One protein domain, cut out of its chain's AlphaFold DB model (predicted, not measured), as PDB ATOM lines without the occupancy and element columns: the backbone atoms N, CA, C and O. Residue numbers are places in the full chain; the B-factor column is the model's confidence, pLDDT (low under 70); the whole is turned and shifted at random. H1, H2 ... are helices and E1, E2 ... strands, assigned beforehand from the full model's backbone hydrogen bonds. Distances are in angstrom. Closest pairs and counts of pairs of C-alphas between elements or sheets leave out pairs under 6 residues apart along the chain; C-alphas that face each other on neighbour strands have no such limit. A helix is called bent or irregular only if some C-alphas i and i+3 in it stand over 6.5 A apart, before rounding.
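AT A GLANCE: This is residues 19 to 151 of the 152 residues of the protein "Prepilin-type N-terminal cleavage/methylation domain-containing protein" of Dehalococcoidia bacterium (UniProt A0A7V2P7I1). One very long helix, H1, sticks out as a free arm over residues 19 to 50, and its last part packs on a small body of two antiparallel sheets and long loops. In that body the three-stranded sheet E1 - E4 - E5 has H1 over one face, while the hairpin E2 and E3 reaches on past the helix's end, at the far end of the long axis from Val 19. The 133 printed residues include two named helices and five named strands, in the order H1 E1 E2 E3 H2 E4 E5, and the class is mixed, helices and strands. The whole is extended, with a radius of gyration of the C-alphas of 22.3 A and spans of 88 by 28 by 21 A, its length owed largely to the arm.

IN THESE COORDINATES: H1, residues 19 to 66, begins with C-alpha 19 at (86.515, 101.425, 130.997) and ends with C-alpha 66 at (131.059, 103.915, 77.908), 69.3 A away. It has a kink of 36 degrees near residue 33 and is neither bent nor irregular, but only just: C-alphas 34 and 37 are 6.3 A apart. E1 is residues 81 to 83, 6.3 A; E2 is residues 90 to 96, 18.2 A; E3 is residues 103 to 108, 16.6 A. H2 is residues 109 to 112, 5.6 A. E4 is residues 137 to 140, 9.7 A, and E5 is residues 146 to 150, 11.6 A, ending with C-alpha 150 at (108.887, 100.317, 84.134).

HOW THE PARTS SIT: H1 and the sheet E1 E4 E5 form two layers, a helix on one face of a sheet, with a height over the sheet of 14.0 A. H1 lies over E5 and runs along the strands, at 21 degrees to E5 on the local plane; the closest C-alphas, Glu 59 and Val 146, are 6.2 A apart. E1 and E4 pair through N 81 and O 140, 3.0 A. The hairpin E4 and E5 pairs through N 147 and O 139, 2.8 A. The hairpin E2 and E3 pairs through N 93 and O 105, 2.9 A. H1 touches H2 with residues 58 to 65 alone, closest at the C-alphas of Ala 61 and Tyr 112, 4.8 A. The C-alphas of Leu 65 and Ala 91, the closest of H1 and E2, are 7.2 A apart. Apart are, for instance, E2 and E5. In H1, 41 of 44 O i to N i+4 pairs are within hydrogen-bond range; H2 is too short for such a pair.

THE WHOLE: The C-alphas of Val 19 and Asp 100, the two farthest apart, are 88.5 A apart. Without residues 19 to 50, the body spans 45 by 28 by 22 A. The printed part has no cut. The links H1 to E1 and H2 to E4 are long, 14 and 24 residues. The mean pLDDT of the printed part is 84.2, and residues 114 to 128 and 148 to 149 are under 70.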
ATOM      1  N   VAL A  19      86.474  99.989 131.283       91.56
ATOM      2  CA  VAL A  19      86.515 101.425 130.997       91.56
ATOM      3  C   VAL A  19      87.920 101.871 130.580       91.56
ATOM      4  O   VAL A  19      88.034 102.648 129.637       91.56
ATOM      5  N   GLU A  20      88.985 101.354 131.204       90.56
ATOM      6  CA  GLU A  20      90.366 101.634 130.772       90.56
ATOM      7  C   GLU A  20      90.601 101.202 129.332       90.56
ATOM      8  O   GLU A  20      91.113 101.978 128.529       90.56
ATOM      9  N   VAL A  21      90.197  99.980 128.985       92.25
ATOM     10  CA  VAL A  21      90.419  99.465 127.630       92.25
ATOM     11  C   VAL A  21      89.601 100.261 126.610       92.25
ATOM     12  O   VAL A  21      90.116 100.576 125.540       92.25
ATOM     13  N   LEU A  22      88.372 100.661 126.952       92.50
ATOM     14  CA  LEU A  22      87.492 101.433 126.069       92.50
ATOM     15  C   LEU A  22      88.058 102.823 125.742       92.50
ATOM     16  O   LEU A  22      88.052 103.232 124.582       92.50
ATOM     17  N   VAL A  23      88.583 103.538 126.739       94.06
ATOM     18  CA  VAL A  23      89.183 104.864 126.515       94.06
ATOM     19  C   VAL A  23      90.467 104.752 125.689       94.06
ATOM     20  O   VAL A  23      90.691 105.567 124.794       94.06
ATOM     21  N   VAL A  24      91.286 103.723 125.921       95.19
ATOM     22  CA  VAL A  24      92.531 103.518 125.164       95.19
ATOM     23  C   VAL A  24      92.251 103.258 123.686       95.19
ATOM     24  O   VAL A  24      92.854 103.910 122.835       95.19
ATOM     25  N   VAL A  25      91.313 102.361 123.355       94.75
ATOM     26  CA  VAL A  25      90.990 102.089 121.943       94.75
ATOM     27  C   VAL A  25      90.329 103.285 121.261       94.75
ATOM     28  O   VAL A  25      90.555 103.489 120.072       94.75
ATOM     29  N   ALA A  26      89.583 104.117 121.999       95.12
ATOM     30  CA  ALA A  26      89.037 105.362 121.465       95.12
ATOM     31  C   ALA A  26      90.153 106.351 121.082       95.12
ATOM     32  O   ALA A  26      90.135 106.904 119.985       95.12
ATOM     33  N   ILE A  27      91.162 106.531 121.944       96.31
ATOM     34  CA  ILE A  27      92.301 107.421 121.666       96.31
ATOM     35  C   ILE A  27      93.160 106.870 120.517       96.31
ATOM     36  O   ILE A  27      93.460 107.600 119.573       96.31
ATOM     37  N   VAL A  28      93.518 105.580 120.548       96.19
ATOM     38  CA  VAL A  28      94.291 104.935 119.469       96.19
ATOM     39  C   VAL A  28      93.517 104.958 118.146       96.19
ATOM     40  O   VAL A  28      94.116 105.168 117.094       96.19
ATOM     41  N   GLY A  29      92.189 104.823 118.184       95.88
ATOM     42  CA  GLY A  29      91.320 104.956 117.015       95.88
ATOM     43  C   GLY A  29      91.461 106.319 116.337       95.88
ATOM     44  O   GLY A  29      91.722 106.378 115.138       95.88
ATOM     45  N   VAL A  30      91.395 107.412 117.104       95.69
ATOM     46  CA  VAL A  30      91.576 108.773 116.566       95.69
ATOM     47  C   VAL A  30      92.993 108.984 116.023       95.69
ATOM     48  O   VAL A  30      93.152 109.526 114.931       95.69
ATOM     49  N   LEU A  31      94.025 108.523 116.741       96.44
ATOM     50  CA  LEU A  31      95.417 108.652 116.291       96.44
ATOM     51  C   LEU A  31      95.681 107.859 115.002       96.44
ATOM     52  O   LEU A  31      96.299 108.376 114.073       96.44
ATOM     53  N   SER A  32      95.188 106.620 114.923       94.75
ATOM     54  CA  SER A  32      95.383 105.749 113.756       94.75
ATOM     55  C   SER A  32      94.686 106.280 112.502       94.75
ATOM     56  O   SER A  32      95.258 106.192 111.418       94.75
ATOM     57  N   ALA A  33      93.514 106.911 112.644       94.88
ATOM     58  CA  ALA A  33      92.782 107.500 111.524       94.88
ATOM     59  C   ALA A  33      93.589 108.576 110.773       94.88
ATOM     60  O   ALA A  33      93.458 108.699 109.558       94.88
ATOM     61  N   VAL A  34      94.446 109.329 111.475       94.19
ATOM     62  CA  VAL A  34      95.321 110.349 110.870       94.19
ATOM     63  C   VAL A  34      96.681 109.765 110.476       94.19
ATOM     64  O   VAL A  34      97.210 110.087 109.415       94.19
ATOM     65  N   ALA A  35      97.255 108.896 111.312       93.50
ATOM     66  CA  ALA A  35      98.599 108.365 111.095       93.50
ATOM     67  C   ALA A  35      98.690 107.420 109.884       93.50
ATOM     68  O   ALA A  35      99.665 107.476 109.139       93.50
ATOM     69  N   VAL A  36      97.684 106.568 109.660       93.75
ATOM     70  CA  VAL A  36      97.701 105.570 108.575       93.75
ATOM     71  C   VAL A  36      97.821 106.194 107.175       93.75
ATOM     72  O   VAL A  36      98.741 105.799 106.455       93.75
ATOM     73  N   PRO A  37      96.973 107.159 106.755       92.81
ATOM     74  CA  PRO A  37      97.106 107.752 105.423       92.81
ATOM     75  C   PRO A  37      98.441 108.488 105.250       92.81
ATOM     76  O   PRO A  37      99.077 108.346 104.211       92.81
ATOM     77  N   MET A  38      98.912 109.192 106.285       92.81
ATOM     78  CA  MET A  38     100.192 109.908 106.255       92.81
ATOM     79  C   MET A  38     101.381 108.960 106.041       92.81
ATOM     80  O   MET A  38     102.215 109.200 105.173       92.81
ATOM     81  N   VAL A  39     101.442 107.853 106.788       93.69
ATOM     82  CA  VAL A  39     102.513 106.854 106.638       93.69
ATOM     83  C   VAL A  39     102.427 106.152 105.282       93.69
ATOM     84  O   VAL A  39     103.455 105.907 104.655       93.69
ATOM     85  N   SER A  40     101.218 105.858 104.793       91.25
ATOM     86  CA  SER A  40     101.037 105.250 103.471       91.25
ATOM     87  C   SER A  40     101.560 106.145 102.347       91.25
ATOM     88  O   SER A  40     102.173 105.635 101.410       91.25
ATOM     89  N   MET A  41     101.330 107.459 102.433       91.25
ATOM     90  CA  MET A  41     101.856 108.424 101.465       91.25
ATOM     91  C   MET A  41     103.380 108.503 101.541       91.25
ATOM     92  O   MET A  41     104.032 108.334 100.516       91.25
ATOM     93  N   PHE A  42     103.943 108.613 102.747       91.81
ATOM     94  CA  PHE A  42     105.393 108.669 102.954       91.81
ATOM     95  C   PHE A  42     106.127 107.439 102.392       91.81
ATOM     96  O   PHE A  42     107.176 107.562 101.765       91.81
ATOM     97  N   ILE A  43     105.570 106.237 102.571       91.31
ATOM     98  CA  ILE A  43     106.137 105.011 101.986       91.31
ATOM     99  C   ILE A  43     106.031 105.033 100.452       91.31
ATOM    100  O   ILE A  43     106.934 104.547  99.774       91.31
ATOM    101  N   GLY A  44     104.941 105.569  99.896       88.50
ATOM    102  CA  GLY A  44     104.767 105.725  98.448       88.50
ATOM    103  C   GLY A  44     105.778 106.696  97.832       88.50
ATOM    104  O   GLY A  44     106.415 106.370  96.830       88.50
ATOM    105  N   GLU A  45     105.982 107.848  98.470       89.69
ATOM    106  CA  GLU A  45     107.002 108.832  98.090       89.69
ATOM    107  C   GLU A  45     108.401 108.218  98.190       89.69
ATOM    108  O   GLU A  45     109.152 108.239  97.220       89.69
ATOM    109  N   GLY A  46     108.716 107.545  99.303       88.81
ATOM    110  CA  GLY A  46     110.003 106.872  99.486       88.81
ATOM    111  C   GLY A  46     110.301 105.809  98.423       88.81
ATOM    112  O   GLY A  46     111.447 105.668  98.004       88.81
ATOM    113  N   LYS A  47     109.284 105.086  97.935       85.94
ATOM    114  CA  LYS A  47     109.445 104.146  96.810       85.94
ATOM    115  C   LYS A  47     109.757 104.855  95.494       85.94
ATOM    116  O   LYS A  47     110.554 104.336  94.722       85.94
ATOM    117  N   THR A  48     109.139 106.007  95.252       86.62
ATOM    118  CA  THR A  48     109.353 106.796  94.028       86.62
ATOM    119  C   THR A  48     110.759 107.398  94.017       86.62
ATOM    120  O   THR A  48     111.487 107.267  93.041       86.62
ATOM    121  N   GLU A  49     111.195 107.968  95.141       88.50
ATOM    122  CA  GLU A  49     112.556 108.499  95.295       88.50
ATOM    123  C   GLU A  49     113.625 107.398  95.189       88.50
ATOM    124  O   GLU A  49     114.686 107.600  94.593       88.50
ATOM    125  N   ALA A  50     113.339 106.204  95.723       85.00
ATOM    126  CA  ALA A  50     114.213 105.047  95.565       85.00
ATOM    127  C   ALA A  50     114.355 104.640  94.090       85.00
ATOM    128  O   ALA A  50     115.475 104.430  93.641       85.00
ATOM    129  N   GLN A  51     113.259 104.605  93.321       84.19
ATOM    130  CA  GLN A  51     113.296 104.324  91.877       84.19
ATOM    131  C   GLN A  51     114.161 105.341  91.120       84.19
ATOM    132  O   GLN A  51     115.046 104.964  90.359       84.19
ATOM    133  N   ILE A  52     113.974 106.638  91.376       85.75
ATOM    134  CA  ILE A  52     114.773 107.694  90.732       85.75
ATOM    135  C   ILE A  52     116.264 107.526  91.060       85.75
ATOM    136  O   ILE A  52     117.121 107.614  90.181       85.75
ATOM    137  N   THR A  53     116.580 107.236  92.322       87.38
ATOM    138  CA  THR A  53     117.963 106.998  92.761       87.38
ATOM    139  C   THR A  53     118.562 105.758  92.090       87.38
ATOM    140  O   THR A  53     119.711 105.785  91.652       87.38
ATOM    141  N   GLU A  54     117.793 104.672  91.975       85.06
ATOM    142  CA  GLU A  54     118.204 103.458  91.263       85.06
ATOM    143  C   GLU A  54     118.508 103.750  89.792       85.06
ATOM    144  O   GLU A  54     119.567 103.352  89.308       85.06
ATOM    145  N   LEU A  55     117.626 104.476  89.097       86.38
ATOM    146  CA  LEU A  55     117.827 104.863  87.703       86.38
ATOM    147  C   LEU A  55     119.133 105.651  87.524       86.38
ATOM    148  O   LEU A  55     119.951 105.290  86.679       86.38
ATOM    149  N   HIS A  56     119.389 106.654  88.366       88.50
ATOM    150  CA  HIS A  56     120.633 107.430  88.313       88.50
ATOM    151  C   HIS A  56     121.892 106.597  88.576       88.50
ATOM    152  O   HIS A  56     122.942 106.828  87.969       88.50
ATOM    153  N   ASN A  57     121.808 105.605  89.461       87.62
ATOM    154  CA  ASN A  57     122.915 104.686  89.704       87.62
ATOM    155  C   ASN A  57     123.200 103.816  88.468       87.62
ATOM    156  O   ASN A  57     124.365 103.599  88.126       87.62
ATOM    157  N   VAL A  58     122.156 103.363  87.764       88.00
ATOM    158  CA  VAL A  58     122.293 102.624  86.499       88.00
ATOM    159  C   VAL A  58     122.895 103.514  85.409       88.00
ATOM    160  O   VAL A  58     123.860 103.109  84.765       88.00
ATOM    161  N   GLU A  59     122.411 104.747  85.242       90.44
ATOM    162  CA  GLU A  59     122.985 105.721  84.299       90.44
ATOM    163  C   GLU A  59     124.472 105.987  84.582       90.44
ATOM    164  O   GLU A  59     125.302 106.030  83.670       90.44
ATOM    165  N   THR A  60     124.842 106.114  85.858       91.44
ATOM    166  CA  THR A  60     126.238 106.312  86.270       91.44
ATOM    167  C   THR A  60     127.106 105.099  85.913       91.44
ATOM    168  O   THR A  60     128.230 105.253  85.433       91.44
ATOM    169  N   ALA A  61     126.590 103.880  86.080       89.56
ATOM    170  CA  ALA A  61     127.298 102.664  85.684       89.56
ATOM    171  C   ALA A  61     127.470 102.564  84.156       89.56
ATOM    172  O   ALA A  61     128.555 102.230  83.676       89.56
ATOM    173  N   VAL A  62     126.431 102.905  83.385       91.94
ATOM    174  CA  VAL A  62     126.481 102.912  81.912       91.94
ATOM    175  C   VAL A  62     127.478 103.952  81.401       91.94
ATOM    176  O   VAL A  62     128.312 103.642  80.551       91.94
ATOM    177  N   THR A  63     127.461 105.168  81.947       92.06
ATOM    178  CA  THR A  63     128.417 106.223  81.567       92.06
ATOM    179  C   THR A  63     129.859 105.853  81.915       92.06
ATOM    180  O   THR A  63     130.763 106.098  81.115       92.06
ATOM    181  N   ALA A  64     130.090 105.199  83.059       90.94
ATOM    182  CA  ALA A  64     131.405 104.681  83.431       90.94
ATOM    183  C   ALA A  64     131.897 103.574  82.483       90.94
ATOM    184  O   ALA A  64     133.085 103.543  82.146       90.94
ATOM    185  N   LEU A  65     130.996 102.690  82.036       91.00
ATOM    186  CA  LEU A  65     131.309 101.675  81.033       91.00
ATOM    187  C   LEU A  65     131.700 102.341  79.709       91.00
ATOM    188  O   LEU A  65     132.795 102.097  79.206       91.00
ATOM    189  N   LEU A  66     130.856 103.239  79.194       92.50
ATOM    190  CA  LEU A  66     131.059 103.915  77.908       92.50
ATOM    191  C   LEU A  66     132.340 104.741  77.857       92.50
ATOM    192  O   LEU A  66     133.018 104.738  76.832       92.50
ATOM    193  N   ALA A  67     132.737 105.362  78.968       91.56
ATOM    194  CA  ALA A  67     134.001 106.091  79.070       91.56
ATOM    195  C   ALA A  67     135.246 105.225  78.793       91.56
ATOM    196  O   ALA A  67     136.326 105.763  78.548       91.56
ATOM    197  N   LYS A  68     135.123 103.893  78.858       89.62
ATOM    198  CA  LYS A  68     136.212 102.943  78.599       89.62
ATOM    199  C   LYS A  68     136.035 102.148  77.303       89.62
ATOM    200  O   LYS A  68     136.900 101.335  76.975       89.62
ATOM    201  N   THR A  69     134.936 102.359  76.588       89.94
ATOM    202  CA  THR A  69     134.676 101.677  75.316       89.94
ATOM    203  C   THR A  69     135.499 102.270  74.183       89.94
ATOM    204  O   THR A  69     135.824 103.456  74.202       89.94
ATOM    205  N   ALA A  70     135.831 101.442  73.192       80.19
ATOM    206  CA  ALA A  70     136.511 101.906  71.983       80.19
ATOM    207  C   ALA A  70     135.563 102.678  71.051       80.19
ATOM    208  O   ALA A  70     135.933 103.724  70.520       80.19
ATOM    209  N   ASP A  71     134.331 102.185  70.907       86.25
ATOM    210  CA  ASP A  71     133.371 102.668  69.908       86.25
ATOM    211  C   ASP A  71     132.332 103.648  70.476       86.25
ATOM    212  O   ASP A  71     131.508 104.185  69.736       86.25
ATOM    213  N   GLY A  72     132.353 103.899  71.791       89.06
ATOM    214  CA  GLY A  72     131.386 104.779  72.455       89.06
ATOM    215  C   GLY A  72     129.961 104.220  72.463       89.06
ATOM    216  O   GLY A  72     129.011 104.994  72.567       89.06
ATOM    217  N   GLN A  73     129.802 102.904  72.309       91.88
ATOM    218  CA  GLN A  73     128.510 102.238  72.168       91.88
ATOM    219  C   GLN A  73     128.402 101.011  73.068       91.88
ATOM    220  O   GLN A  73     129.394 100.355  73.387       91.88
ATOM    221  N   LEU A  74     127.166 100.699  73.452       93.00
ATOM    222  CA  LEU A  74     126.824  99.426  74.070       93.00
ATOM    223  C   LEU A  74     126.657  98.336  72.999       93.00
ATOM    224  O   LEU A  74     126.184  98.583  71.887       93.00
ATOM    225  N   ASN A  75     126.975  97.105  73.379       90.75
ATOM    226  CA  ASN A  75     126.782  95.896  72.596       90.75
ATOM    227  C   ASN A  75     125.368  95.354  72.832       90.75
ATOM    228  O   ASN A  75     124.978  95.030  73.955       90.75
ATOM    229  N   GLY A  76     124.600  95.227  71.752       80.44
ATOM    230  CA  GLY A  76     123.242  94.694  71.783       80.44
ATOM    231  C   GLY A  76     122.809  94.225  70.400       80.44
ATOM    232  O   GLY A  76     123.146  94.845  69.393       80.44
ATOM    233  N   ALA A  77     122.070  93.114  70.343       73.50
ATOM    234  CA  ALA A  77     121.612  92.531  69.080       73.50
ATOM    235  C   ALA A  77     120.447  93.313  68.444       73.50
ATOM    236  O   ALA A  77     120.252  93.263  67.230       73.50
ATOM    237  N   THR A  78     119.635  94.012  69.243       87.50
ATOM    238  CA  THR A  78     118.501  94.834  68.789       87.50
ATOM    239  C   THR A  78     118.223  95.917  69.829       87.50
ATOM    240  O   THR A  78     118.185  95.612  71.016       87.50
ATOM    241  N   TRP A  79     118.038  97.161  69.383       90.69
ATOM    242  CA  TRP A  79     117.813  98.327  70.242       90.69
ATOM    243  C   TRP A  79     116.384  98.875  70.076       90.69
ATOM    244  O   TRP A  79     115.888  98.884  68.943       90.69
ATOM    245  N   PRO A  80     115.727  99.352  71.153       91.00
ATOM    246  CA  PRO A  80     116.206  99.400  72.542       91.00
ATOM    247  C   PRO A  80     116.268  98.014  73.208       91.00
ATOM    248  O   PRO A  80     115.505  97.113  72.860       91.00
ATOM    249  N   VAL A  81     117.174  97.844  74.175       89.75
ATOM    250  CA  VAL A  81     117.261  96.632  75.007       89.75
ATOM    251  C   VAL A  81     116.511  96.899  76.305       89.75
ATOM    252  O   VAL A  81     116.953  97.723  77.095       89.75
ATOM    253  N   SER A  82     115.398  96.208  76.551       90.12
ATOM    254  CA  SER A  82     114.672  96.291  77.825       90.12
ATOM    255  C   SER A  82     115.030  95.098  78.701       90.12
ATOM    256  O   SER A  82     114.804  93.948  78.318       90.12
ATOM    257  N   THR A  83     115.642  95.352  79.855       88.56
ATOM    258  CA  THR A  83     116.111  94.291  80.751       88.56
ATOM    259  C   THR A  83     116.207  94.774  82.190       88.56
ATOM    260  O   THR A  83     116.321  95.963  82.480       88.56
ATOM    261  N   ASN A  84     116.149  93.825  83.111       86.06
ATOM    262  CA  ASN A  84     116.410  94.036  84.529       86.06
ATOM    263  C   ASN A  84     117.716  93.386  84.991       86.06
ATOM    264  O   ASN A  84     118.133  93.586  86.135       86.06
ATOM    265  N   ASP A  85     118.332  92.613  84.097       87.44
ATOM    266  CA  ASP A  85     119.594  91.934  84.293       87.44
ATOM    267  C   ASP A  85     120.714  92.740  83.637       87.44
ATOM    268  O   ASP A  85     120.938  92.697  82.423       87.44
ATOM    269  N   MET A  86     121.453  93.457  84.474       86.88
ATOM    270  CA  MET A  86     122.525  94.338  84.045       86.88
ATOM    271  C   MET A  86     123.763  93.588  83.527       86.88
ATOM    272  O   MET A  86     124.693  94.201  83.001       86.88
ATOM    273  N   TYR A  87     123.791  92.258  83.655       86.31
ATOM    274  CA  TYR A  87     124.808  91.420  83.027       86.31
ATOM    275  C   TYR A  87     124.621  91.343  81.505       86.31
ATOM    276  O   TYR A  87     125.597  91.224  80.767       86.31
ATOM    277  N   THR A  88     123.377  91.451  81.028       86.94
ATOM    278  CA  THR A  88     123.032  91.326  79.600       86.94
ATOM    279  C   THR A  88     123.398  92.559  78.775       86.94
ATOM    280  O   THR A  88     123.566  92.462  77.560       86.94
ATOM    281  N   VAL A  89     123.569  93.709  79.430       90.44
ATOM    282  CA  VAL A  89     124.000  94.960  78.800       90.44
ATOM    283  C   VAL A  89     125.516  95.037  78.879       90.44
ATOM    284  O   VAL A  89     126.081  95.132  79.970       90.44
ATOM    285  N   THR A  90     126.183  94.977  77.730       91.69
ATOM    286  CA  THR A  90     127.647  94.888  77.648       91.69
ATOM    287  C   THR A  90     128.228  95.937  76.716       91.69
ATOM    288  O   THR A  90     127.490  96.598  75.998       91.69
ATOM    289  N   ALA A  91     129.545  96.112  76.739       92.75
ATOM    290  CA  ALA A  91     130.296  96.859  75.741       92.75
ATOM    291  C   ALA A  91     131.738  96.345  75.672       92.75
ATOM    292  O   ALA A  91     132.250  95.800  76.657       92.75
ATOM    293  N   ASP A  92     132.402  96.546  74.536       91.94
ATOM    294  CA  ASP A  92     133.816  96.214  74.384       91.94
ATOM    295  C   ASP A  92     134.690  97.345  74.928       91.94
ATOM    296  O   ASP A  92     134.692  98.481  74.447       91.94
ATOM    297  N   VAL A  93     135.418  97.022  75.994       91.25
ATOM    298  CA  VAL A  93     136.244  97.953  76.756       91.25
ATOM    299  C   VAL A  93     137.704  97.781  76.374       91.25
ATOM    300  O   VAL A  93     138.208  96.661  76.323       91.25
ATOM    301  N   ILE A  94     138.406  98.896  76.172       90.25
ATOM    302  CA  ILE A  94     139.851  98.894  75.940       90.25
ATOM    303  C   ILE A  94     140.566  98.520  77.242       90.25
ATOM    304  O   ILE A  94     140.415  99.200  78.263       90.25
ATOM    305  N   THR A  95     141.370  97.457  77.203       87.06
ATOM    306  CA  THR A  95     142.162  96.998  78.354       87.06
ATOM    307  C   THR A  95     143.618  97.428  78.275       87.06
ATOM    308  O   THR A  95     144.188  97.804  79.299       87.06
ATOM    309  N   ASP A  96     144.191  97.463  77.072       85.75
ATOM    310  CA  ASP A  96     145.526  97.991  76.827       85.75
ATOM    311  C   ASP A  96     145.553  98.778  75.503       85.75
ATOM    312  O   ASP A  96     145.574  98.179  74.424       85.75
ATOM    313  N   PRO A  97     145.571 100.124  75.553       83.62
ATOM    314  CA  PRO A  97     145.639 100.956  74.354       83.62
ATOM    315  C   PRO A  97     147.030 100.962  73.699       83.62
ATOM    316  O   PRO A  97     147.214 101.630  72.685       83.62
ATOM    317  N   THR A  98     148.030 100.300  74.291       88.00
ATOM    318  CA  THR A  98     149.430 100.341  73.836       88.00
ATOM    319  C   THR A  98     149.826  99.164  72.948       88.00
ATOM    320  O   THR A  98     150.914  99.174  72.368       88.00
ATOM    321  N   THR A  99     148.951  98.167  72.810       87.12
ATOM    322  CA  THR A  99     149.160  96.996  71.949       87.12
ATOM    323  C   THR A  99     148.574  97.217  70.552       87.12
ATOM    324  O   THR A  99     147.595  97.944  70.389       87.12
ATOM    325  N   ASP A 100     149.196  96.613  69.531       84.19
ATOM    326  CA  ASP A 100     148.699  96.598  68.148       84.19
ATOM    327  C   ASP A 100     148.529  95.134  67.686       84.19
ATOM    328  O   ASP A 100     149.532  94.422  67.544       84.19
ATOM    329  N   PRO A 101     147.289  94.642  67.503       84.44
ATOM    330  CA  PRO A 101     146.028  95.373  67.655       84.44
ATOM    331  C   PRO A 101     145.689  95.682  69.124       84.44
ATOM    332  O   PRO A 101     146.112  94.959  70.026       84.44
ATOM    333  N   VAL A 102     144.887  96.733  69.338       87.06
ATOM    334  CA  VAL A 102     144.372  97.131  70.661       87.06
ATOM    335  C   VAL A 102     143.610  95.965  71.292       87.06
ATOM    336  O   VAL A 102     142.724  95.390  70.658       87.06
ATOM    337  N   THR A 103     143.916  95.629  72.548       90.12
ATOM    338  CA  THR A 103     143.178  94.583  73.264       90.12
ATOM    339  C   THR A 103     141.878  95.118  73.850       90.12
ATOM    340  O   THR A 103     141.852  96.129  74.562       90.12
ATOM    341  N   THR A 104     140.795  94.391  73.588       89.44
ATOM    342  CA  THR A 104     139.455  94.678  74.101       89.44
ATOM    343  C   THR A 104     138.916  93.504  74.909       89.44
ATOM    344  O   THR A 104     139.153  92.345  74.567       89.44
ATOM    345  N   GLU A 105     138.152  93.795  75.957       89.88
ATOM    346  CA  GLU A 105     137.374  92.808  76.711       89.88
ATOM    347  C   GLU A 105     135.918  93.252  76.800       89.88
ATOM    348  O   GLU A 105     135.626  94.403  77.128       89.88
ATOM    349  N   THR A 106     134.994  92.324  76.565       89.06
ATOM    350  CA  THR A 106     133.573  92.583  76.778       89.06
ATOM    351  C   THR A 106     133.295  92.694  78.275       89.06
ATOM    352  O   THR A 106     133.570  91.772  79.046       89.06
ATOM    353  N   ARG A 107     132.725  93.821  78.697       87.31
ATOM    354  CA  ARG A 107     132.323  94.073  80.085       87.31
ATOM    355  C   ARG A 107     130.854  94.433  80.159       87.31
ATOM    356  O   ARG A 107     130.348  95.150  79.304       87.31
ATOM    357  N   SER A 108     130.181  93.948  81.195       88.81
ATOM    358  CA  SER A 108     128.793  94.303  81.474       88.81
ATOM    359  C   SER A 108     128.685  95.568  82.316       88.81
ATOM    360  O   SER A 108     129.596  95.913  83.076       88.81
ATOM    361  N   VAL A 109     127.544  96.248  82.219       88.56
ATOM    362  CA  VAL A 109     127.226  97.415  83.056       88.56
ATOM    363  C   VAL A 109     127.245  97.031  84.541       88.56
ATOM    364  O   VAL A 109     127.714  97.813  85.366       88.56
ATOM    365  N   ALA A 110     126.868  95.792  84.878       85.19
ATOM    366  CA  ALA A 110     126.944  95.244  86.233       85.19
ATOM    367  C   ALA A 110     128.326  95.380  86.899       85.19
ATOM    368  O   ALA A 110     128.403  95.545  88.113       85.19
ATOM    369  N   TYR A 111     129.418  95.356  86.123       82.69
ATOM    370  CA  TYR A 111     130.775  95.531  86.652       82.69
ATOM    371  C   TYR A 111     130.985  96.910  87.304       82.69
ATOM    372  O   TYR A 111     131.784  97.053  88.226       82.69
ATOM    373  N   TYR A 112     130.280  97.932  86.815       83.88
ATOM    374  CA  TYR A 112     130.401  99.320  87.271       83.88
ATOM    375  C   TYR A 112     129.315  99.716  88.276       83.88
ATOM    376  O   TYR A 112     129.302 100.849  88.755       83.88
ATOM    377  N   MET A 113     128.427  98.791  88.634       79.00
ATOM    378  CA  MET A 113     127.426  99.015  89.668       79.00
ATOM    379  C   MET A 113     128.035  98.723  91.037       79.00
ATOM    380  O   MET A 113     128.450  97.604  91.326       79.00
ATOM    381  N   THR A 114     128.058  99.723  91.914       68.75
ATOM    382  CA  THR A 114     128.386  99.528  93.332       68.75
ATOM    383  C   THR A 114     127.222 100.035  94.174       68.75
ATOM    384  O   THR A 114     126.643 101.070  93.863       68.75
ATOM    385  N   GLY A 115     126.845  99.294  95.220       57.41
ATOM    386  CA  GLY A 115     125.857  99.765  96.201       57.41
ATOM    387  C   GLY A 115     124.374  99.637  95.821       57.41
ATOM    388  O   GLY A 115     123.543 100.208  96.520       57.41
ATOM    389  N   LEU A 116     124.025  98.885  94.772       56.97
ATOM    390  CA  LEU A 116     122.646  98.443  94.505       56.97
ATOM    391  C   LEU A 116     122.415  97.035  95.073       56.97
ATOM    392  O   LEU A 116     123.376  96.281  95.229       56.97
ATOM    393  N   ASP A 117     121.153  96.685  95.350       54.69
ATOM    394  CA  ASP A 117     120.682  95.353  95.783       54.69
ATOM    395  C   ASP A 117     120.823  94.310  94.653       54.69
ATOM    396  O   ASP A 117     119.892  93.599  94.272       54.69
ATOM    397  N   VAL A 118     122.019  94.215  94.072       55.41
ATOM    398  CA  VAL A 118     122.346  93.189  93.093       55.41
ATOM    399  C   VAL A 118     122.383  91.875  93.859       55.41
ATOM    400  O   VAL A 118     123.333  91.570  94.586       55.41
ATOM    401  N   THR A 119     121.302  91.107  93.751       50.47
ATOM    402  CA  THR A 119     121.221  89.785  94.369       50.47
ATOM    403  C   THR A 119     122.281  88.905  93.712       50.47
ATOM    404  O   THR A 119     122.093  88.437  92.593       50.47
ATOM    405  N   GLY A 120     123.407  88.711  94.401       49.28
ATOM    406  CA  GLY A 120     124.520  87.896  93.914       49.28
ATOM    407  C   GLY A 120     125.779  88.666  93.522       49.28
ATOM    408  O   GLY A 120     126.360  88.342  92.492       49.28
ATOM    409  N   TYR A 121     126.258  89.611  94.345       51.97
ATOM    410  CA  TYR A 121     127.657  90.050  94.252       51.97
ATOM    411  C   TYR A 121     128.591  88.858  94.533       51.97
ATOM    412  O   TYR A 121     128.962  88.568  95.671       51.97
ATOM    413  N   VAL A 122     128.913  88.126  93.474       45.94
ATOM    414  CA  VAL A 122     129.979  87.131  93.376       45.94
ATOM    415  C   VAL A 122     131.020  87.686  92.413       45.94
ATOM    416  O   VAL A 122     130.704  88.546  91.594       45.94
ATOM    417  N   ASP A 123     132.265  87.233  92.544       52.19
ATOM    418  CA  ASP A 123     133.395  87.658  91.717       52.19
ATOM    419  C   ASP A 123     133.023  87.938  90.241       52.19
ATOM    420  O   ASP A 123     132.311  87.140  89.620       52.19
ATOM    421  N   PRO A 124     133.562  89.009  89.625       53.47
ATOM    422  CA  PRO A 124     133.230  89.428  88.256       53.47
ATOM    423  C   PRO A 124     133.538  88.383  87.163       53.47
ATOM    424  O   PRO A 124     133.224  88.609  86.000       53.47
ATOM    425  N   LEU A 125     134.138  87.242  87.521       52.16
ATOM    426  CA  LEU A 125     134.498  86.141  86.625       52.16
ATOM    427  C   LEU A 125     133.486  84.977  86.618       52.16
ATOM    428  O   LEU A 125     133.596  84.095  85.771       52.16
ATOM    429  N   THR A 126     132.512  84.945  87.535       58.19
ATOM    430  CA  THR A 126     131.500  83.866  87.639       58.19
ATOM    431  C   THR A 126     130.056  84.364  87.643       58.19
ATOM    432  O   THR A 126     129.121  83.559  87.686       58.19
ATOM    433  N   MET A 127     129.851  85.679  87.571       62.97
ATOM    434  CA  MET A 127     128.523  86.277  87.522       62.97
ATOM    435  C   MET A 127     127.843  85.944  86.189       62.97
ATOM    436  O   MET A 127     128.411  86.162  85.124       62.97
ATOM    437  N   THR A 128     126.636  85.384  86.261       63.81
ATOM    438  CA  THR A 128     125.808  85.018  85.092       63.81
ATOM    439  C   THR A 128     124.503  85.814  85.023       63.81
ATOM    440  O   THR A 128     123.790  85.717  84.031       63.81
ATOM    441  N   SER A 129     124.214  86.611  86.058       70.69
ATOM    442  CA  SER A 129     123.091  87.549  86.133       70.69
ATOM    443  C   SER A 129     123.351  88.603  87.213       70.69
ATOM    444  O   SER A 129     123.903  88.273  88.263       70.69
ATOM    445  N   ALA A 130     122.901  89.834  86.994       74.06
ATOM    446  CA  ALA A 130     122.966  90.959  87.920       74.06
ATOM    447  C   ALA A 130     121.633  91.719  87.914       74.06
ATOM    448  O   ALA A 130     121.467  92.743  87.247       74.06
ATOM    449  N   ILE A 131     120.656  91.188  88.651       74.31
ATOM    450  CA  ILE A 131     119.303  91.749  88.700       74.31
ATOM    451  C   ILE A 131     119.291  92.964  89.631       74.31
ATOM    452  O   ILE A 131     119.640  92.836  90.800       74.31
ATOM    453  N   THR A 132     118.868  94.123  89.118       74.00
ATOM    454  CA  THR A 132     118.851  95.384  89.889       74.00
ATOM    455  C   THR A 132     117.670  95.446  90.856       74.00
ATOM    456  O   THR A 132     117.859  95.568  92.061       74.00
ATOM    457  N   ARG A 133     116.437  95.321  90.342       75.56
ATOM    458  CA  ARG A 133     115.213  95.266  91.152       75.56
ATOM    459  C   ARG A 133     114.217  94.284  90.552       75.56
ATOM    460  O   ARG A 133     113.884  94.355  89.370       75.56
ATOM    461  N   THR A 134     113.724  93.358  91.374       76.25
ATOM    462  CA  THR A 134     112.760  92.347  90.919       76.25
ATOM    463  C   THR A 134     111.457  93.022  90.491       76.25
ATOM    464  O   THR A 134     110.862  93.772  91.262       76.25
ATOM    465  N   GLY A 135     111.015  92.743  89.263       75.06
ATOM    466  CA  GLY A 135     109.787  93.286  88.680       75.06
ATOM    467  C   GLY A 135     109.973  94.565  87.861       75.06
ATOM    468  O   GLY A 135     109.098  94.870  87.067       75.06
ATOM    469  N   CYS A 136     111.091  95.278  87.987       83.31
ATOM    470  CA  CYS A 136     111.368  96.452  87.154       83.31
ATOM    471  C   CYS A 136     112.172  96.086  85.924       83.31
ATOM    472  O   CYS A 136     112.980  95.174  86.019       83.31
ATOM    473  N   SER A 137     112.034  96.839  84.838       86.62
ATOM    474  CA  SER A 137     112.942  96.805  83.687       86.62
ATOM    475  C   SER A 137     113.401  98.209  83.322       86.62
ATOM    476  O   SER A 137     112.676  99.175  83.547       86.62
ATOM    477  N   TYR A 138     114.605  98.291  82.765       88.56
ATOM    478  CA  TYR A 138     115.227  99.513  82.274       88.56
ATOM    479  C   TYR A 138     115.431  99.365  80.770       88.56
ATOM    480  O   TYR A 138     115.881  98.302  80.322       88.56
ATOM    481  N   GLU A 139     115.106 100.393  79.987       91.19
ATOM    482  CA  GLU A 139     115.447 100.394  78.567       91.19
ATOM    483  C   GLU A 139     116.789 101.070  78.344       91.19
ATOM    484  O   GLU A 139     117.019 102.209  78.736       91.19
ATOM    485  N   PHE A 140     117.677 100.365  77.666       91.75
ATOM    486  CA  PHE A 140     118.967 100.868  77.243       91.75
ATOM    487  C   PHE A 140     118.893 101.192  75.759       91.75
ATOM    488  O   PHE A 140     118.280 100.460  74.977       91.75
ATOM    489  N   GLN A 141     119.566 102.265  75.370       92.69
ATOM    490  CA  GLN A 141     119.828 102.637  73.988       92.69
ATOM    491  C   GLN A 141     121.297 102.387  73.651       92.69
ATOM    492  O   GLN A 141     122.163 102.399  74.528       92.69
ATOM    493  N   GLN A 142     121.596 102.205  72.365       93.00
ATOM    494  CA  GLN A 142     122.956 101.905  71.908       93.00
ATOM    495  C   GLN A 142     123.971 102.997  72.286       93.00
ATOM    496  O   GLN A 142     125.146 102.704  72.495       93.00
ATOM    497  N   ASP A 143     123.509 104.246  72.382       90.38
ATOM    498  CA  ASP A 143     124.295 105.425  72.758       90.38
ATOM    499  C   ASP A 143     124.521 105.563  74.274       90.38
ATOM    500  O   ASP A 143     125.156 106.523  74.711       90.38
ATOM    501  N   GLY A 144     124.003 104.632  75.081       89.50
ATOM    502  CA  GLY A 144     124.135 104.667  76.533       89.50
ATOM    503  C   GLY A 144     123.015 105.350  77.289       89.50
ATOM    504  O   GLY A 144     123.072 105.409  78.517       89.50
ATOM    505  N   ARG A 145     122.008 105.892  76.603       90.50
ATOM    506  CA  ARG A 145     120.853 106.456  77.300       90.50
ATOM    507  C   ARG A 145     120.055 105.341  77.962       90.50
ATOM    508  O   ARG A 145     119.794 104.312  77.342       90.50
ATOM    509  N   VAL A 146     119.652 105.579  79.206       89.69
ATOM    510  CA  VAL A 146     118.751 104.698  79.948       89.69
ATOM    511  C   VAL A 146     117.403 105.401  80.013       89.69
ATOM    512  O   VAL A 146     117.285 106.470  80.607       89.69
ATOM    513  N   THR A 147     116.403 104.868  79.321       78.38
ATOM    514  CA  THR A 147     115.069 105.462  79.237       78.38
ATOM    515  C   THR A 147     114.074 104.594  79.988       78.38
ATOM    516  O   THR A 147     113.849 103.451  79.622       78.38
ATOM    517  N   ASP A 148     113.466 105.185  81.013       65.69
ATOM    518  CA  ASP A 148     112.348 104.648  81.793       65.69
ATOM    519  C   ASP A 148     112.647 103.396  82.645       65.69
ATOM    520  O   ASP A 148     113.311 102.442  82.241       65.69
ATOM    521  N   GLN A 149     112.116 103.421  83.866       67.94
ATOM    522  CA  GLN A 149     112.089 102.293  84.784       67.94
ATOM    523  C   GLN A 149     110.631 101.837  84.878       67.94
ATOM    524  O   GLN A 149     109.865 102.316  85.715       67.94
ATOM    525  N   SER A 150     110.230 100.884  84.038       71.50
ATOM    526  CA  SER A 150     108.887 100.317  84.134       71.50
ATOM    527  C   SER A 150     108.854  99.312  85.282       71.50
ATOM    528  O   SER A 150     109.408  98.216  85.174       71.50
ATOM    529  N   CYS A 151     108.218  99.688  86.388       75.62
ATOM    530  CA  CYS A 151     107.991  98.827  87.545       75.62
ATOM    531  C   CYS A 151     106.493  98.596  87.775       75.62
ATOM    532  O   CYS A 151     105.714  99.523  87.552       75.62
TER     533      CYS A 151